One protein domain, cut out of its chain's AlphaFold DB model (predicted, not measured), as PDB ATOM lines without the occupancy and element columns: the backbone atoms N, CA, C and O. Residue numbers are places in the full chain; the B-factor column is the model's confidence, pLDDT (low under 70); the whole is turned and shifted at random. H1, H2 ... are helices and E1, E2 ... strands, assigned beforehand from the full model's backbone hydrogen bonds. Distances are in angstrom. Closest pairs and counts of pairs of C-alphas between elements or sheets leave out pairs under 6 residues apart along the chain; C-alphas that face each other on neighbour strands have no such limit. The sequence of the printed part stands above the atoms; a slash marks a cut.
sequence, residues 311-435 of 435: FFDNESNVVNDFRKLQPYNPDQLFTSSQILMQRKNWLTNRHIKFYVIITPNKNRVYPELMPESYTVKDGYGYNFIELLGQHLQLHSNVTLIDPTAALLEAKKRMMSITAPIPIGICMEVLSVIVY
ATOM      1  N   PHE A 311      16.413 -49.430  30.276       83.38
ATOM      2  CA  PHE A 311      15.912 -49.459  28.903       83.38
ATOM      3  C   PHE A 311      16.996 -49.010  27.925       83.38
ATOM      4  O   PHE A 311      17.729 -48.058  28.217       83.38
ATOM      5  N   PHE A 312      17.099 -49.698  26.794       83.25
ATOM      6  CA  PHE A 312      18.003 -49.382  25.691       83.25
ATOM      7  C   PHE A 312      17.212 -49.280  24.395       83.25
ATOM      8  O   PHE A 312      16.143 -49.863  24.285       83.25
ATOM      9  N   ASP A 313      17.746 -48.546  23.436       82.88
ATOM     10  CA  ASP A 313      17.163 -48.404  22.105       82.88
ATOM     11  C   ASP A 313      17.263 -49.728  21.321       82.88
ATOM     12  O   ASP A 313      18.314 -50.385  21.358       82.88
ATOM     13  N   ASN A 314      16.170 -50.139  20.669       84.31
ATOM     14  CA  ASN A 314      16.102 -51.331  19.819       84.31
ATOM     15  C   ASN A 314      16.191 -51.022  18.316       84.31
ATOM     16  O   ASN A 314      16.043 -51.925  17.490       84.31
ATOM     17  N   GLU A 315      16.471 -49.777  17.927       85.62
ATOM     18  CA  GLU A 315      16.706 -49.444  16.529       85.62
ATOM     19  C   GLU A 315      17.817 -50.322  15.937       85.62
ATOM     20  O   GLU A 315      18.929 -50.431  16.468       85.62
ATOM     21  N   SER A 316      17.532 -50.925  14.781       80.19
ATOM     22  CA  SER A 316      18.439 -51.877  14.128       80.19
ATOM     23  C   SER A 316      19.858 -51.326  13.943       80.19
ATOM     24  O   SER A 316      20.831 -52.041  14.179       80.19
ATOM     25  N   ASN A 317      19.998 -50.045  13.593       81.06
ATOM     26  CA  ASN A 317      21.296 -49.393  13.427       81.06
ATOM     27  C   ASN A 317      22.066 -49.299  14.748       81.06
ATOM     28  O   ASN A 317      23.257 -49.610  14.775       81.06
ATOM     29  N   VAL A 318      21.389 -48.932  15.839       84.38
ATOM     30  CA  VAL A 318      21.976 -48.791  17.180       84.38
ATOM     31  C   VAL A 318      22.398 -50.150  17.735       84.38
ATOM     32  O   VAL A 318      23.496 -50.294  18.285       84.38
ATOM     33  N   VAL A 319      21.553 -51.166  17.557       85.50
ATOM     34  CA  VAL A 319      21.828 -52.541  17.987       85.50
ATOM     35  C   VAL A 319      22.972 -53.150  17.178       85.50
ATOM     36  O   VAL A 319      23.877 -53.755  17.757       85.50
ATOM     37  N   ASN A 320      22.969 -52.982  15.854       84.06
ATOM     38  CA  ASN A 320      24.013 -53.525  14.986       84.06
ATOM     39  C   ASN A 320      25.364 -52.837  15.209       84.06
ATOM     40  O   ASN A 320      26.384 -53.524  15.213       84.06
ATOM     41  N   ASP A 321      25.384 -51.524  15.445       84.75
ATOM     42  CA  ASP A 321      26.609 -50.787  15.775       84.75
ATOM     43  C   ASP A 321      27.211 -51.251  17.112       84.75
ATOM     44  O   ASP A 321      28.399 -51.569  17.193       84.75
ATOM     45  N   PHE A 322      26.376 -51.407  18.145       86.31
ATOM     46  CA  PHE A 322      26.810 -51.941  19.438       86.31
ATOM     47  C   PHE A 322      27.359 -53.362  19.335       86.31
ATOM     48  O   PHE A 322      28.390 -53.683  19.925       86.31
ATOM     49  N   ARG A 323      26.689 -54.220  18.562       83.38
ATOM     50  CA  ARG A 323      27.100 -55.615  18.379       83.38
ATOM     51  C   ARG A 323      28.272 -55.778  17.406       83.38
ATOM     52  O   ARG A 323      28.745 -56.905  17.268       83.38
ATOM     53  N   LYS A 324      28.743 -54.694  16.771       83.94
ATOM     54  CA  LYS A 324      29.753 -54.685  15.694       83.94
ATOM     55  C   LYS A 324      29.365 -55.569  14.507       83.94
ATOM     56  O   LYS A 324      30.172 -56.321  13.975       83.94
ATOM     57  N   LEU A 325      28.099 -55.496  14.110       78.62
ATOM     58  CA  LEU A 325      27.542 -56.245  12.983       78.62
ATOM     59  C   LEU A 325      27.407 -55.395  11.718       78.62
ATOM     60  O   LEU A 325      26.976 -55.908  10.688       78.62
ATOM     61  N   GLN A 326      27.745 -54.103  11.779       72.69
ATOM     62  CA  GLN A 326      27.689 -53.253  10.597       72.69
ATOM     63  C   GLN A 326      28.757 -53.683   9.578       72.69
ATOM     64  O   GLN A 326      29.940 -53.785   9.940       72.69
ATOM     65  N   PRO A 327      28.369 -53.926   8.311       70.62
ATOM     66  CA  PRO A 327      29.327 -54.196   7.254       70.62
ATOM     67  C   PRO A 327      30.154 -52.941   6.964       70.62
ATOM     68  O   PRO A 327      29.681 -51.812   7.102       70.62
ATOM     69  N   TYR A 328      31.394 -53.136   6.524       73.62
ATOM     70  CA  TYR A 328      32.215 -52.030   6.047       73.62
ATOM     71  C   TYR A 328      31.607 -51.445   4.766       73.62
ATOM     72  O   TYR A 328      31.568 -52.115   3.735       73.62
ATOM     73  N   ASN A 329      31.143 -50.197   4.837       78.75
ATOM     74  CA  ASN A 329      30.606 -49.465   3.696       78.75
ATOM     75  C   ASN A 329      31.531 -48.279   3.348       78.75
ATOM     76  O   ASN A 329      31.435 -47.222   3.986       78.75
ATOM     77  N   PRO A 330      32.432 -48.432   2.360       80.50
ATOM     78  CA  PRO A 330      33.375 -47.380   1.993       80.50
ATOM     79  C   PRO A 330      32.675 -46.128   1.450       80.50
ATOM     80  O   PRO A 330      33.135 -45.022   1.725       80.50
ATOM     81  N   ASP A 331      31.547 -46.274   0.750       85.12
ATOM     82  CA  ASP A 331      30.820 -45.145   0.159       85.12
ATOM     83  C   ASP A 331      30.177 -44.270   1.235       85.12
ATOM     84  O   ASP A 331      30.249 -43.039   1.182       85.12
ATOM     85  N   GLN A 332      29.586 -44.896   2.258       83.88
ATOM     86  CA  GLN A 332      29.015 -44.185   3.402       83.88
ATOM     87  C   GLN A 332      30.101 -43.451   4.198       83.88
ATOM     88  O   GLN A 332      29.908 -42.299   4.600       83.88
ATOM     89  N   LEU A 333      31.248 -44.102   4.403       85.81
ATOM     90  CA  LEU A 333      32.395 -43.536   5.108       85.81
ATOM     91  C   LEU A 333      32.985 -42.340   4.349       85.81
ATOM     92  O   LEU A 333      33.185 -41.277   4.937       85.81
ATOM     93  N   PHE A 334      33.185 -42.493   3.038       87.62
ATOM     94  CA  PHE A 334      33.665 -41.438   2.151       87.62
ATOM     95  C   PHE A 334      32.687 -40.263   2.099       87.62
ATOM     96  O   PHE A 334      33.078 -39.118   2.295       87.62
ATOM     97  N   THR A 335      31.395 -40.524   1.905       90.69
ATOM     98  CA  THR A 335      30.376 -39.465   1.850       90.69
ATOM     99  C   THR A 335      30.333 -38.676   3.158       90.69
ATOM    100  O   THR A 335      30.353 -37.443   3.149       90.69
ATOM    101  N   SER A 336      30.351 -39.375   4.296       90.44
ATOM    102  CA  SER A 336      30.365 -38.747   5.620       90.44
ATOM    103  C   SER A 336      31.620 -37.896   5.829       90.44
ATOM    104  O   SER A 336      31.527 -36.764   6.308       90.44
ATOM    105  N   SER A 337      32.793 -38.396   5.424       90.69
ATOM    106  CA  SER A 337      34.052 -37.659   5.559       90.69
ATOM    107  C   SER A 337      34.105 -36.424   4.656       90.69
ATOM    108  O   SER A 337      34.504 -35.351   5.116       90.69
ATOM    109  N   GLN A 338      33.612 -36.525   3.417       92.62
ATOM    110  CA  GLN A 338      33.525 -35.398   2.487       92.62
ATOM    111  C   GLN A 338      32.610 -34.286   3.010       92.62
ATOM    112  O   GLN A 338      33.003 -33.120   2.982       92.62
ATOM    113  N   ILE A 339      31.430 -34.623   3.543       93.94
ATOM    114  CA  ILE A 339      30.498 -33.634   4.112       93.94
ATOM    115  C   ILE A 339      31.158 -32.866   5.263       93.94
ATOM    116  O   ILE A 339      31.111 -31.632   5.311       93.94
ATOM    117  N   LEU A 340      31.805 -33.585   6.185       94.19
ATOM    118  CA  LEU A 340      32.490 -32.978   7.325       94.19
ATOM    119  C   LEU A 340      33.661 -32.092   6.883       94.19
ATOM    120  O   LEU A 340      33.834 -30.989   7.408       94.19
ATOM    121  N   MET A 341      34.431 -32.537   5.892       93.75
ATOM    122  CA  MET A 341      35.555 -31.785   5.345       93.75
ATOM    123  C   MET A 341      35.100 -30.512   4.621       93.75
ATOM    124  O   MET A 341      35.646 -29.438   4.872       93.75
ATOM    125  N   GLN A 342      34.075 -30.594   3.769       94.38
ATOM    126  CA  GLN A 342      33.517 -29.431   3.074       94.38
ATOM    127  C   GLN A 342      33.000 -28.387   4.067       94.38
ATOM    128  O   GLN A 342      33.317 -27.200   3.946       94.38
ATOM    129  N   ARG A 343      32.266 -28.825   5.098       94.88
ATOM    130  CA  ARG A 343      31.762 -27.936   6.151       94.88
ATOM    131  C   ARG A 343      32.900 -27.304   6.954       94.88
ATOM    132  O   ARG A 343      32.863 -26.096   7.196       94.88
ATOM    133  N   LYS A 344      33.938 -28.073   7.295       94.19
ATOM    134  CA  LYS A 344      35.145 -27.536   7.936       94.19
ATOM    135  C   LYS A 344      35.802 -26.459   7.071       94.19
ATOM    136  O   LYS A 344      36.103 -25.383   7.582       94.19
ATOM    137  N   ASN A 345      36.022 -26.725   5.784       94.25
ATOM    138  CA  ASN A 345      36.687 -25.789   4.873       94.25
ATOM    139  C   ASN A 345      35.883 -24.489   4.731       94.25
ATOM    140  O   ASN A 345      36.441 -23.397   4.826       94.25
ATOM    141  N   TRP A 346      34.558 -24.597   4.611       96.19
ATOM    142  CA  TRP A 346      33.662 -23.444   4.542       96.19
ATOM    143  C   TRP A 346      33.733 -22.546   5.790       96.19
ATOM    144  O   TRP A 346      33.728 -21.318   5.662       96.19
ATOM    145  N   LEU A 347      33.834 -23.144   6.984       95.94
ATOM    146  CA  LEU A 347      33.995 -22.425   8.257       95.94
ATOM    147  C   LEU A 347      35.409 -21.861   8.437       95.94
ATOM    148  O   LEU A 347      35.574 -20.737   8.910       95.94
ATOM    149  N   THR A 348      36.428 -22.604   8.005       95.12
ATOM    150  CA  THR A 348      37.837 -22.194   8.111       95.12
ATOM    151  C   THR A 348      38.108 -20.945   7.274       95.12
ATOM    152  O   THR A 348      38.748 -20.018   7.764       95.12
ATOM    153  N   ASN A 349      37.523 -20.852   6.073       96.12
ATOM    154  CA  ASN A 349      37.585 -19.657   5.217       96.12
ATOM    155  C   ASN A 349      36.955 -18.405   5.858       96.12
ATOM    156  O   ASN A 349      37.112 -17.304   5.342       96.12
ATOM    157  N   ARG A 350      36.223 -18.568   6.966       97.69
ATOM    158  CA  ARG A 350      35.599 -17.495   7.756       97.69
ATOM    159  C   ARG A 350      36.259 -17.319   9.124       97.69
ATOM    160  O   ARG A 350      35.707 -16.637   9.977       97.69
ATOM    161  N   HIS A 351      37.411 -17.952   9.347       97.06
ATOM    162  CA  HIS A 351      38.125 -17.962  10.626       97.06
ATOM    163  C   HIS A 351      37.317 -18.559  11.797       97.06
ATOM    164  O   HIS A 351      37.553 -18.222  12.957       97.06
ATOM    165  N   ILE A 352      36.389 -19.483  11.517       96.56
ATOM    166  CA  ILE A 352      35.578 -20.171  12.531       96.56
ATOM    167  C   ILE A 352      36.159 -21.563  12.799       96.56
ATOM    168  O   ILE A 352      36.344 -22.363  11.879       96.56
ATOM    169  N   LYS A 353      36.425 -21.877  14.073       93.06
ATOM    170  CA  LYS A 353      36.855 -23.220  14.493       93.06
ATOM    171  C   LYS A 353      35.681 -24.196  14.424       93.06
ATOM    172  O   LYS A 353      34.587 -23.887  14.887       93.06
ATOM    173  N   PHE A 354      35.925 -25.386  13.884       93.31
ATOM    174  CA  PHE A 354      34.916 -26.430  13.718       93.31
ATOM    175  C   PHE A 354      35.326 -27.694  14.472       93.31
ATOM    176  O   PHE A 354      36.401 -28.239  14.223       93.31
ATOM    177  N   TYR A 355      34.453 -28.153  15.366       91.00
ATOM    178  CA  TYR A 355      34.610 -29.381  16.139       91.00
ATOM    179  C   TYR A 355      33.368 -30.245  15.951       91.00
ATOM    180  O   TYR A 355      32.251 -29.727  15.944       91.00
ATOM    181  N   VAL A 356      33.567 -31.554  15.822       92.19
ATOM    182  CA  VAL A 356      32.475 -32.527  15.759       92.19
ATOM    183  C   VAL A 356      32.578 -33.405  16.989       92.19
ATOM    184  O   VAL A 356      33.598 -34.053  17.194       92.19
ATOM    185  N   ILE A 357      31.527 -33.422  17.801       92.19
ATOM    186  CA  ILE A 357      31.392 -34.345  18.924       92.19
ATOM    187  C   ILE A 357      30.293 -35.346  18.591       92.19
ATOM    188  O   ILE A 357      29.189 -34.948  18.221       92.19
ATOM    189  N   ILE A 358      30.599 -36.637  18.697       89.81
ATOM    190  CA  ILE A 358      29.605 -37.704  18.552       89.81
ATOM    191  C   ILE A 358      29.495 -38.387  19.907       89.81
ATOM    192  O   ILE A 358      30.428 -39.042  20.367       89.81
ATOM    193  N   THR A 359      28.366 -38.185  20.580       87.75
ATOM    194  CA  THR A 359      28.101 -38.779  21.890       87.75
ATOM    195  C   THR A 359      27.786 -40.264  21.743       87.75
ATOM    196  O   THR A 359      26.996 -40.618  20.865       87.75
ATOM    197  N   PRO A 360      28.350 -41.145  22.587       87.50
ATOM    198  CA  PRO A 360      28.048 -42.561  22.506       87.50
ATOM    199  C   PRO A 360      26.608 -42.852  22.906       87.50
ATOM    200  O   PRO A 360      26.055 -42.238  23.821       87.50
ATOM    201  N   ASN A 361      26.056 -43.887  22.286       86.75
ATOM    202  CA  ASN A 361      24.804 -44.473  22.727       86.75
ATOM    203  C   ASN A 361      24.961 -45.136  24.107       86.75
ATOM    204  O   ASN A 361      26.040 -45.580  24.517       86.75
ATOM    205  N   LYS A 362      23.843 -45.231  24.831       87.06
ATOM    206  CA  LYS A 362      23.776 -45.759  26.204       87.06
ATOM    207  C   LYS A 362      24.332 -47.182  26.329       87.06
ATOM    208  O   LYS A 362      24.995 -47.498  27.313       87.06
ATOM    209  N   ASN A 363      24.096 -48.019  25.325       86.25
ATOM    210  CA  ASN A 363      24.606 -49.390  25.225       86.25
ATOM    211  C   ASN A 363      26.144 -49.468  25.147       86.25
ATOM    212  O   ASN A 363      26.717 -50.420  25.666       86.25
ATOM    213  N   ARG A 364      26.832 -48.453  24.606       85.56
ATOM    214  CA  ARG A 364      28.308 -48.389  24.599       85.56
ATOM    215  C   ARG A 364      28.890 -48.012  25.966       85.56
ATOM    216  O   ARG A 364      29.982 -48.456  26.312       85.56
ATOM    217  N   VAL A 365      28.162 -47.224  26.764       88.50
ATOM    218  CA  VAL A 365      28.588 -46.795  28.114       88.50
ATOM    219  C   VAL A 365      28.182 -47.798  29.203       88.50
ATOM    220  O   VAL A 365      28.901 -47.960  30.194       88.50
ATOM    221  N   TYR A 366      27.052 -48.492  29.031       90.06
ATOM    222  CA  TYR A 366      26.504 -49.480  29.973       90.06
ATOM    223  C   TYR A 366      26.285 -50.869  29.340       90.06
ATOM    224  O   TYR A 366      25.185 -51.423  29.452       90.06
ATOM    225  N   PRO A 367      27.302 -51.461  28.685       88.88
ATOM    226  CA  PRO A 367      27.176 -52.779  28.061       88.88
ATOM    227  C   PRO A 367      26.817 -53.874  29.073       88.88
ATOM    228  O   PRO A 367      26.117 -54.823  28.738       88.88
ATOM    229  N   GLU A 368      27.239 -53.740  30.333       89.56
ATOM    230  CA  GLU A 368      26.987 -54.725  31.388       89.56
ATOM    231  C   GLU A 368      25.512 -54.833  31.809       89.56
ATOM    232  O   GLU A 368      25.122 -55.783  32.491       89.56
ATOM    233  N   LEU A 369      24.698 -53.848  31.425       90.12
ATOM    234  CA  LEU A 369      23.265 -53.810  31.701       90.12
ATOM    235  C   LEU A 369      22.432 -54.264  30.495       90.12
ATOM    236  O   LEU A 369      21.217 -54.397  30.629       90.12
ATOM    237  N   MET A 370      23.050 -54.552  29.347       86.25
ATOM    238  CA  MET A 370      22.360 -55.183  28.219       86.25
ATOM    239  C   MET A 370      21.975 -56.641  28.550       86.25
ATOM    240  O   MET A 370      22.616 -57.285  29.392       86.25
ATOM    241  N   PRO A 371      20.931 -57.197  27.910       85.75
ATOM    242  CA  PRO A 371      20.613 -58.618  28.035       85.75
ATOM    243  C   PRO A 371      21.715 -59.496  27.437       85.75
ATOM    244  O   PRO A 371      22.383 -59.110  26.480       85.75
ATOM    245  N   GLU A 372      21.862 -60.716  27.949       83.19
ATOM    246  CA  GLU A 372      22.932 -61.644  27.534       83.19
ATOM    247  C   GLU A 372      22.823 -62.095  26.074       83.19
ATOM    248  O   GLU A 372      23.817 -62.478  25.466       83.19
ATOM    249  N   SER A 373      21.637 -61.994  25.475       79.31
ATOM    250  CA  SER A 373      21.427 -62.249  24.048       79.31
ATOM    251  C   SER A 373      22.088 -61.203  23.136       79.31
ATOM    252  O   SER A 373      22.367 -61.494  21.970       79.31
ATOM    253  N   TYR A 374      22.399 -60.009  23.651       82.81
ATOM    254  CA  TYR A 374      22.998 -58.904  22.902       82.81
ATOM    255  C   TYR A 374      24.497 -58.812  23.190       82.81
ATOM    256  O   TYR A 374      24.973 -57.926  23.893       82.81
ATOM    257  N   THR A 375      25.256 -59.757  22.634       79.31
ATOM    258  CA  THR A 375      26.723 -59.775  22.736       79.31
ATOM    259  C   THR A 375      27.388 -59.052  21.571       79.31
ATOM    260  O   THR A 375      26.926 -59.132  20.427       79.31
ATOM    261  N   VAL A 376      28.503 -58.384  21.873       82.06
ATOM    262  CA  VAL A 376      29.440 -57.858  20.874       82.06
ATOM    263  C   VAL A 376      30.078 -59.032  20.132       82.06
ATOM    264  O   VAL A 376      30.509 -60.004  20.755       82.06
ATOM    265  N   LYS A 377      30.105 -58.967  18.800       77.31
ATOM    266  CA  LYS A 377      30.721 -59.975  17.933       77.31
ATOM    267  C   LYS A 377      31.991 -59.402  17.319       77.31
ATOM    268  O   LYS A 377      31.980 -58.875  16.211       77.31
ATOM    269  N   ASP A 378      33.091 -59.489  18.060       72.12
ATOM    270  CA  ASP A 378      34.388 -59.035  17.560       72.12
ATOM    271  C   ASP A 378      34.787 -59.804  16.286       72.12
ATOM    272  O   ASP A 378      34.593 -61.017  16.186       72.12
ATOM    273  N   GLY A 379      35.312 -59.082  15.291       64.81
ATOM    274  CA  GLY A 379      35.774 -59.642  14.016       64.81
ATOM    275  C   GLY A 379      34.704 -59.862  12.936       64.81
ATOM    276  O   GLY A 379      35.067 -60.239  11.827       64.81
ATOM    277  N   TYR A 380      33.416 -59.620  13.214       63.62
ATOM    278  CA  TYR A 380      32.339 -59.766  12.214       63.62
ATOM    279  C   TYR A 380      32.096 -58.503  11.386       63.62
ATOM    280  O   TYR A 380      31.820 -58.571  10.191       63.62
ATOM    281  N   GLY A 381      32.189 -57.350  12.027       67.62
ATOM    282  CA  GLY A 381      31.955 -56.052  11.424       67.62
ATOM    283  C   GLY A 381      32.590 -54.973  12.281       67.62
ATOM    284  O   GLY A 381      33.488 -55.238  13.087       67.62
ATOM    285  N   TYR A 382      32.124 -53.747  12.104       71.94
ATOM    286  CA  TYR A 382      32.761 -52.584  12.700       71.94
ATOM    287  C   TYR A 382      31.776 -51.734  13.494       71.94
ATOM    288  O   TYR A 382      30.564 -51.821  13.310       71.94
ATOM    289  N   ASN A 383      32.325 -50.897  14.373       80.88
ATOM    290  CA  ASN A 383      31.604 -49.760  14.923       80.88
ATOM    291  C   ASN A 383      31.844 -48.540  14.021       80.88
ATOM    292  O   ASN A 383      32.990 -48.230  13.673       80.88
ATOM    293  N   PHE A 384      30.775 -47.843  13.645       83.00
ATOM    294  CA  PHE A 384      30.847 -46.743  12.689       83.00
ATOM    295  C   PHE A 384      31.683 -45.561  13.202       83.00
ATOM    296  O   PHE A 384      32.450 -44.986  12.430       83.00
ATOM    297  N   ILE A 385      31.595 -45.204  14.492       86.06
ATOM    298  CA  ILE A 385      32.337 -44.052  15.038       86.06
ATOM    299  C   ILE A 385      33.848 -44.297  15.037       86.06
ATOM    300  O   ILE A 385      34.625 -43.378  14.784       86.06
ATOM    301  N   GLU A 386      34.263 -45.542  15.278       84.56
ATOM    302  CA  GLU A 386      35.669 -45.942  15.296       84.56
ATOM    303  C   GLU A 386      36.240 -45.908  13.878       84.56
ATOM    304  O   GLU A 386      37.292 -45.304  13.659       84.56
ATOM    305  N   LEU A 387      35.506 -46.457  12.901       85.81
ATOM    306  CA  LEU A 387      35.873 -46.378  11.485       85.81
ATOM    307  C   LEU A 387      35.942 -44.936  10.982       85.81
ATOM    308  O   LEU A 387      36.912 -44.557  10.326       85.81
ATOM    309  N   LEU A 388      34.927 -44.125  11.292       88.88
ATOM    310  CA  LEU A 388      34.887 -42.721  10.897       88.88
ATOM    311  C   LEU A 388      36.040 -41.945  11.530       88.88
ATOM    312  O   LEU A 388      36.704 -41.179  10.836       88.88
ATOM    313  N   GLY A 389      36.319 -42.168  12.814       87.94
ATOM    314  CA  GLY A 389      37.443 -41.551  13.511       87.94
ATOM    315  C   GLY A 389      38.784 -41.887  12.863       87.94
ATOM    316  O   GLY A 389      39.555 -40.976  12.565       87.94
ATOM    317  N   GLN A 390      39.037 -43.167  12.576       86.75
ATOM    318  CA  GLN A 390      40.263 -43.607  11.902       86.75
ATOM    319  C   GLN A 390      40.384 -43.020  10.491       86.75
ATOM    320  O   GLN A 390      41.424 -42.472  10.130       86.75
ATOM    321  N   HIS A 391      39.309 -43.070   9.702       88.44
ATOM    322  CA  HIS A 391      39.305 -42.535   8.343       88.44
ATOM    323  C   HIS A 391      39.529 -41.017   8.320       88.44
ATOM    324  O   HIS A 391      40.309 -40.517   7.511       88.44
ATOM    325  N   LEU A 392      38.894 -40.276   9.233       89.69
ATOM    326  CA  LEU A 392      39.095 -38.835   9.353       89.69
ATOM    327  C   LEU A 392      40.516 -38.491   9.793       89.69
ATOM    328  O   LEU A 392      41.042 -37.514   9.277       89.69
ATOM    329  N   GLN A 393      41.140 -39.270  10.682       86.75
ATOM    330  CA  GLN A 393      42.534 -39.057  11.092       86.75
ATOM    331  C   GLN A 393      43.533 -39.308   9.955       86.75
ATOM    332  O   GLN A 393      44.529 -38.596   9.857       86.75
ATOM    333  N   LEU A 394      43.276 -40.303   9.099       86.62
ATOM    334  CA  LEU A 394      44.176 -40.672   8.001       86.62
ATOM    335  C   LEU A 394      44.027 -39.777   6.766       86.62
ATOM    336  O   LEU A 394      45.008 -39.524   6.070       86.62
ATOM    337  N   HIS A 395      42.808 -39.316   6.472       85.00
ATOM    338  CA  HIS A 395      42.488 -38.675   5.191       85.00
ATOM    339  C   HIS A 395      41.989 -37.233   5.314       85.00
ATOM    340  O   HIS A 395      41.713 -36.593   4.301       85.00
ATOM    341  N   SER A 396      41.849 -36.698   6.528       81.06
ATOM    342  CA  SER A 396      41.335 -35.346   6.739       81.06
ATOM    343  C   SER A 396      42.001 -34.655   7.931       81.06
ATOM    344  O   SER A 396      42.629 -35.276   8.775       81.06
ATOM    345  N   ASN A 397      41.796 -33.344   8.042       82.19
ATOM    346  CA  ASN A 397      42.171 -32.590   9.241       82.19
ATOM    347  C   ASN A 397      40.968 -32.357  10.177       82.19
ATOM    348  O   ASN A 397      41.001 -31.434  10.993       82.19
ATOM    349  N   VAL A 398      39.851 -33.072  10.016       88.75
ATOM    350  CA  VAL A 398      38.659 -32.882  10.859       88.75
ATOM    351  C   VAL A 398      38.896 -33.510  12.231       88.75
ATOM    352  O   VAL A 398      39.198 -34.694  12.339       88.75
ATOM    353  N   THR A 399      38.727 -32.724  13.295       87.25
ATOM    354  CA  THR A 399      38.819 -33.219  14.672       87.25
ATOM    355  C   THR A 399      37.475 -33.801  15.104       87.25
ATOM    356  O   THR A 399      36.527 -33.053  15.361       87.25
ATOM    357  N   LEU A 400      37.410 -35.131  15.191       90.25
ATOM    358  CA  LEU A 400      36.293 -35.860  15.784       90.25
ATOM    359  C   LEU A 400      36.570 -36.114  17.273       90.25
ATOM    360  O   LEU A 400      37.610 -36.662  17.630       90.25
ATOM    361  N   ILE A 401      35.633 -35.716  18.130       91.06
ATOM    362  CA  ILE A 401      35.691 -35.890  19.581       91.06
ATOM    363  C   ILE A 401      34.721 -37.009  19.970       91.06
ATOM    364  O   ILE A 401      33.507 -36.865  19.821       91.06
ATOM    365  N   ASP A 402      35.262 -38.104  20.502       90.50
ATOM    366  CA  ASP A 402      34.498 -39.200  21.105       90.50
ATOM    367  C   ASP A 402      34.633 -39.131  22.643       90.50
ATOM    368  O   ASP A 402      35.703 -39.430  23.184       90.50
ATOM    369  N   PRO A 403      33.578 -38.735  23.381       90.69
ATOM    370  CA  PRO A 403      33.631 -38.603  24.832       90.69
ATOM    371  C   PRO A 403      33.480 -39.943  25.575       90.69
ATOM    372  O   PRO A 403      33.434 -39.938  26.804       90.69
ATOM    373  N   THR A 404      33.405 -41.093  24.889       87.81
ATOM    374  CA  THR A 404      33.160 -42.409  25.518       87.81
ATOM    375  C   THR A 404      34.141 -42.715  26.646       87.81
ATOM    376  O   THR A 404      33.719 -43.105  27.734       87.81
ATOM    377  N   ALA A 405      35.441 -42.493  26.433       89.31
ATOM    378  CA  ALA A 405      36.454 -42.741  27.458       89.31
ATOM    379  C   ALA A 405      36.241 -41.861  28.704       89.31
ATOM    380  O   ALA A 405      36.257 -42.366  29.828       89.31
ATOM    381  N   ALA A 406      35.955 -40.571  28.500       89.62
ATOM    382  CA  ALA A 406      35.677 -39.628  29.582       89.62
ATOM    383  C   ALA A 406      34.396 -40.001  30.352       89.62
ATOM    384  O   ALA A 406      34.369 -39.935  31.580       89.62
ATOM    385  N   LEU A 407      33.349 -40.453  29.654       88.56
ATOM    386  CA  LEU A 407      32.100 -40.911  30.270       88.56
ATOM    387  C   LEU A 407      32.291 -42.202  31.075       88.56
ATOM    388  O   LEU A 407      31.750 -42.323  32.173       88.56
ATOM    389  N   LEU A 408      33.084 -43.153  30.574       88.94
ATOM    390  CA  LEU A 408      33.424 -44.375  31.306       88.94
ATOM    391  C   LEU A 408      34.249 -44.072  32.561       88.94
ATOM    392  O   LEU A 408      34.045 -44.699  33.602       88.94
ATOM    393  N   GLU A 409      35.158 -43.102  32.495       90.50
ATOM    394  CA  GLU A 409      35.908 -42.647  33.662       90.50
ATOM    395  C   GLU A 409      35.000 -41.941  34.679       90.50
ATOM    396  O   GLU A 409      35.030 -42.269  35.867       90.50
ATOM    397  N   ALA A 410      34.128 -41.039  34.222       88.56
ATOM    398  CA  ALA A 410      33.142 -40.376  35.068       88.56
ATOM    399  C   ALA A 410      32.192 -41.381  35.740       88.56
ATOM    400  O   ALA A 410      31.925 -41.266  36.935       88.56
ATOM    401  N   LYS A 411      31.751 -42.418  35.015       85.94
ATOM    402  CA  LYS A 411      30.956 -43.534  35.548       85.94
ATOM    403  C   LYS A 411      31.683 -44.249  36.687       85.94
ATOM    404  O   LYS A 411      31.085 -44.459  37.740       85.94
ATOM    405  N   LYS A 412      32.967 -44.586  36.508       87.44
ATOM    406  CA  LYS A 412      33.790 -45.209  37.564       87.44
ATOM    407  C   LYS A 412      33.893 -44.306  38.796       87.44
ATOM    408  O   LYS A 412      33.704 -44.781  39.913       87.44
ATOM    409  N   ARG A 413      34.120 -43.003  38.594       82.19
ATOM    410  CA  ARG A 413      34.180 -42.008  39.679       82.19
ATOM    411  C   ARG A 413      32.839 -41.884  40.414       82.19
ATOM    412  O   ARG A 413      32.820 -41.951  41.638       82.19
ATOM    413  N   MET A 414      31.710 -41.800  39.709       72.56
ATOM    414  CA  MET A 414      30.383 -41.746  40.342       72.56
ATOM    415  C   MET A 414      30.048 -43.026  41.114       72.56
ATOM    416  O   MET A 414      29.547 -42.939  42.233       72.56
ATOM    417  N   MET A 415      30.378 -44.203  40.572       59.84
ATOM    418  CA  MET A 415      30.201 -45.484  41.273       59.84
ATOM    419  C   MET A 415      31.077 -45.605  42.530       59.84
ATOM    420  O   MET A 415      30.710 -46.332  43.446       59.84
ATOM    421  N   SER A 416      32.206 -44.888  42.602       49.44
ATOM    422  CA  SER A 416      33.039 -44.820  43.814       49.44
ATOM    423  C   SER A 416      32.521 -43.839  44.877       49.44
ATOM    424  O   SER A 416      32.863 -43.978  46.046       49.44
ATOM    425  N   ILE A 417      31.689 -42.866  44.484       46.53
ATOM    426  CA  ILE A 417      31.184 -41.788  45.357       46.53
ATOM    427  C   ILE A 417      29.738 -42.053  45.817       46.53
ATOM    428  O   ILE A 417      29.323 -41.566  46.866       46.53
ATOM    429  N   THR A 418      28.959 -42.841  45.070       31.70
ATOM    430  CA  THR A 418      27.546 -43.119  45.367       31.70
ATOM    431  C   THR A 418      27.246 -44.616  45.326       31.70
ATOM    432  O   THR A 418      27.546 -45.295  44.344       31.70
ATOM    433  N   ALA A 419      26.616 -45.134  46.387       31.89
ATOM    434  CA  ALA A 419      25.942 -46.430  46.348       31.89
ATOM    435  C   ALA A 419      24.892 -46.416  45.215       31.89
ATOM    436  O   ALA A 419      24.291 -45.365  44.969       31.89
ATOM    437  N   PRO A 420      24.671 -47.537  44.502       36.16
ATOM    438  CA  PRO A 420      23.835 -47.567  43.305       36.16
ATOM    439  C   PRO A 420      22.442 -47.021  43.616       36.16
ATOM    440  O   PRO A 420      21.712 -47.612  44.407       36.16
ATOM    441  N   ILE A 421      22.086 -45.894  42.991       32.16
ATOM    442  CA  ILE A 421      20.783 -45.247  43.159       32.16
ATOM    443  C   ILE A 421      19.701 -46.249  42.725       32.16
ATOM    444  O   ILE A 421      19.644 -46.615  41.544       32.16
ATOM    445  N   PRO A 422      18.844 -46.723  43.646       33.12
ATOM    446  CA  PRO A 422      17.785 -47.648  43.303       33.12
ATOM    447  C   PRO A 422      16.647 -46.875  42.630       33.12
ATOM    448  O   PRO A 422      16.022 -46.025  43.250       33.12
ATOM    449  N   ILE A 423      16.378 -47.201  41.362       35.28
ATOM    450  CA  ILE A 423      15.046 -47.329  40.724       35.28
ATOM    451  C   ILE A 423      14.113 -46.082  40.684       35.28
ATOM    452  O   ILE A 423      13.148 -46.085  39.925       35.28
ATOM    453  N   GLY A 424      14.402 -44.973  41.366       29.03
ATOM    454  CA  GLY A 424      13.511 -43.803  41.428       29.03
ATOM    455  C   GLY A 424      13.516 -42.912  40.179       29.03
ATOM    456  O   GLY A 424      12.470 -42.424  39.769       29.03
ATOM    457  N   ILE A 425      14.672 -42.748  39.528       31.92
ATOM    458  CA  ILE A 425      14.836 -41.800  38.405       31.92
ATOM    459  C   ILE A 425      14.373 -42.410  37.066       31.92
ATOM    460  O   ILE A 425      14.032 -41.702  36.123       31.92
ATOM    461  N   CYS A 426      14.249 -43.741  36.981       34.34
ATOM    462  CA  CYS A 426      13.780 -44.400  35.757       34.34
ATOM    463  C   CYS A 426      12.270 -44.206  35.509       34.34
ATOM    464  O   CYS A 426      11.829 -44.371  34.377       34.34
ATOM    465  N   MET A 427      11.468 -43.813  36.513       30.77
ATOM    466  CA  MET A 427      10.044 -43.502  36.291       30.77
ATOM    467  C   MET A 427       9.828 -42.165  35.569       30.77
ATOM    468  O   MET A 427       8.868 -42.039  34.815       30.77
ATOM    469  N   GLU A 428      10.732 -41.194  35.722       32.09
ATOM    470  CA  GLU A 428      10.689 -39.959  34.926       32.09
ATOM    471  C   GLU A 428      11.152 -40.194  33.487       32.09
ATOM    472  O   GLU A 428      10.631 -39.578  32.560       32.09
ATOM    473  N   VAL A 429      12.059 -41.146  33.276       33.78
ATOM    474  CA  VAL A 429      12.516 -41.523  31.935       33.78
ATOM    475  C   VAL A 429      11.523 -42.465  31.239       33.78
ATOM    476  O   VAL A 429      11.353 -42.365  30.032       33.78
ATOM    477  N   LEU A 430      10.765 -43.296  31.963       34.25
ATOM    478  CA  LEU A 430       9.624 -44.038  31.396       34.25
ATOM    479  C   LEU A 430       8.539 -43.093  30.851       34.25
ATOM    480  O   LEU A 430       7.891 -43.436  29.872       34.25
ATOM    481  N   SER A 431       8.385 -41.879  31.398       32.00
ATOM    482  CA  SER A 431       7.504 -40.866  30.788       32.00
ATOM    483  C   SER A 431       8.044 -40.236  29.494       32.00
ATOM    484  O   SER A 431       7.316 -39.485  28.858       32.00
ATOM    485  N   VAL A 432       9.291 -40.541  29.112       36.00
ATOM    486  CA  VAL A 432       9.961 -40.050  27.890       36.00
ATOM    487  C   VAL A 432      10.297 -41.190  26.911       36.00
ATOM    488  O   VAL A 432      10.445 -40.938  25.728       36.00
ATOM    489  N   ILE A 433      10.423 -42.438  27.382       33.84
ATOM    490  CA  ILE A 433      10.776 -43.612  26.556       33.84
ATOM    491  C   ILE A 433       9.546 -44.463  26.185       33.84
ATOM    492  O   ILE A 433       9.617 -45.265  25.264       33.84
ATOM    493  N   VAL A 434       8.407 -44.314  26.874       32.22
ATOM    494  CA  VAL A 434       7.178 -45.063  26.531       32.22
ATOM    495  C   VAL A 434       6.345 -44.355  25.445       32.22
ATOM    496  O   VAL A 434       5.347 -44.930  25.019       32.22
ATOM    497  N   TYR A 435       6.734 -43.163  24.966       33.16
ATOM    498  CA  TYR A 435       6.006 -42.436  23.911       33.16
ATOM    499  C   TYR A 435       6.901 -41.652  22.966       33.16
ATOM    500  O   TYR A 435       7.655 -40.792  23.472       33.16
TER     501      TYR A 435
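Overview. This is residues 311 to 435 of the 435 residues of an uncharacterized protein of Filimonas sp (UniProt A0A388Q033). The model is a loose, open frame of helices and long loops: the longest helix, H2, stands at one end with H4 packed on its first part, and H3 and H5 meet some way off along the longest axis. Two loop stretches run between these ends, residues 356 to 357 pairing in parallel with 400 to 401, while residues 412 to 425, of which 412 to 417 belong to H5, stick out before H6. The printed part has 125 residues, in the order E1, H1, H2, H3, H4, H5, H6, and is mostly helix. It is loose, with a radius of gyration of the C-alphas of 17.7 A, and spans 51 by 35 by 32 A.

Along the chain. H2, residues 330 to 348, runs 26.3 A from C-alpha 330 at (33.375, -47.380, 1.993). H4 is residues 384 to 395, 16.0 A, and H5 residues 404 to 417, 19.9 A. H1 is residues 316 to 322, H3 362 to 365 and H6 426 to 433, ending at C-alpha 433, (10.776, -43.612, 26.556). E1, residues 311 to 313, pairs with no named strand.

Arrangement. H2 touches H4 with residues 333 to 337 alone, at a steep tilt of 60 degrees, the same way; the closest C-alphas, of Leu 333 and Leu 388, are 6.4 A apart. H1 and H4 are close but not clearly touching, with C-alphas 321 and 384 at 6.6 A. H3 touches H5, C-alphas 365 and 408 being closest at 6.3 A. E1 and H6 are near each other. Every O i to N i+4 pair is within hydrogen-bond range in H1, H2, H4 and H5, and 3 of 4 in H6; H3 is too short for one.

Size, cuts and confidence. The C-alphas of Asn 349 and Pro 422 are farthest apart, 51.2 A. The printed part has no cut. The links H2 to H3 and H3 to H4 are long. Mean pLDDT of the printed part is 77.7; residues 379 to 381 and 415 to 435 are under 70.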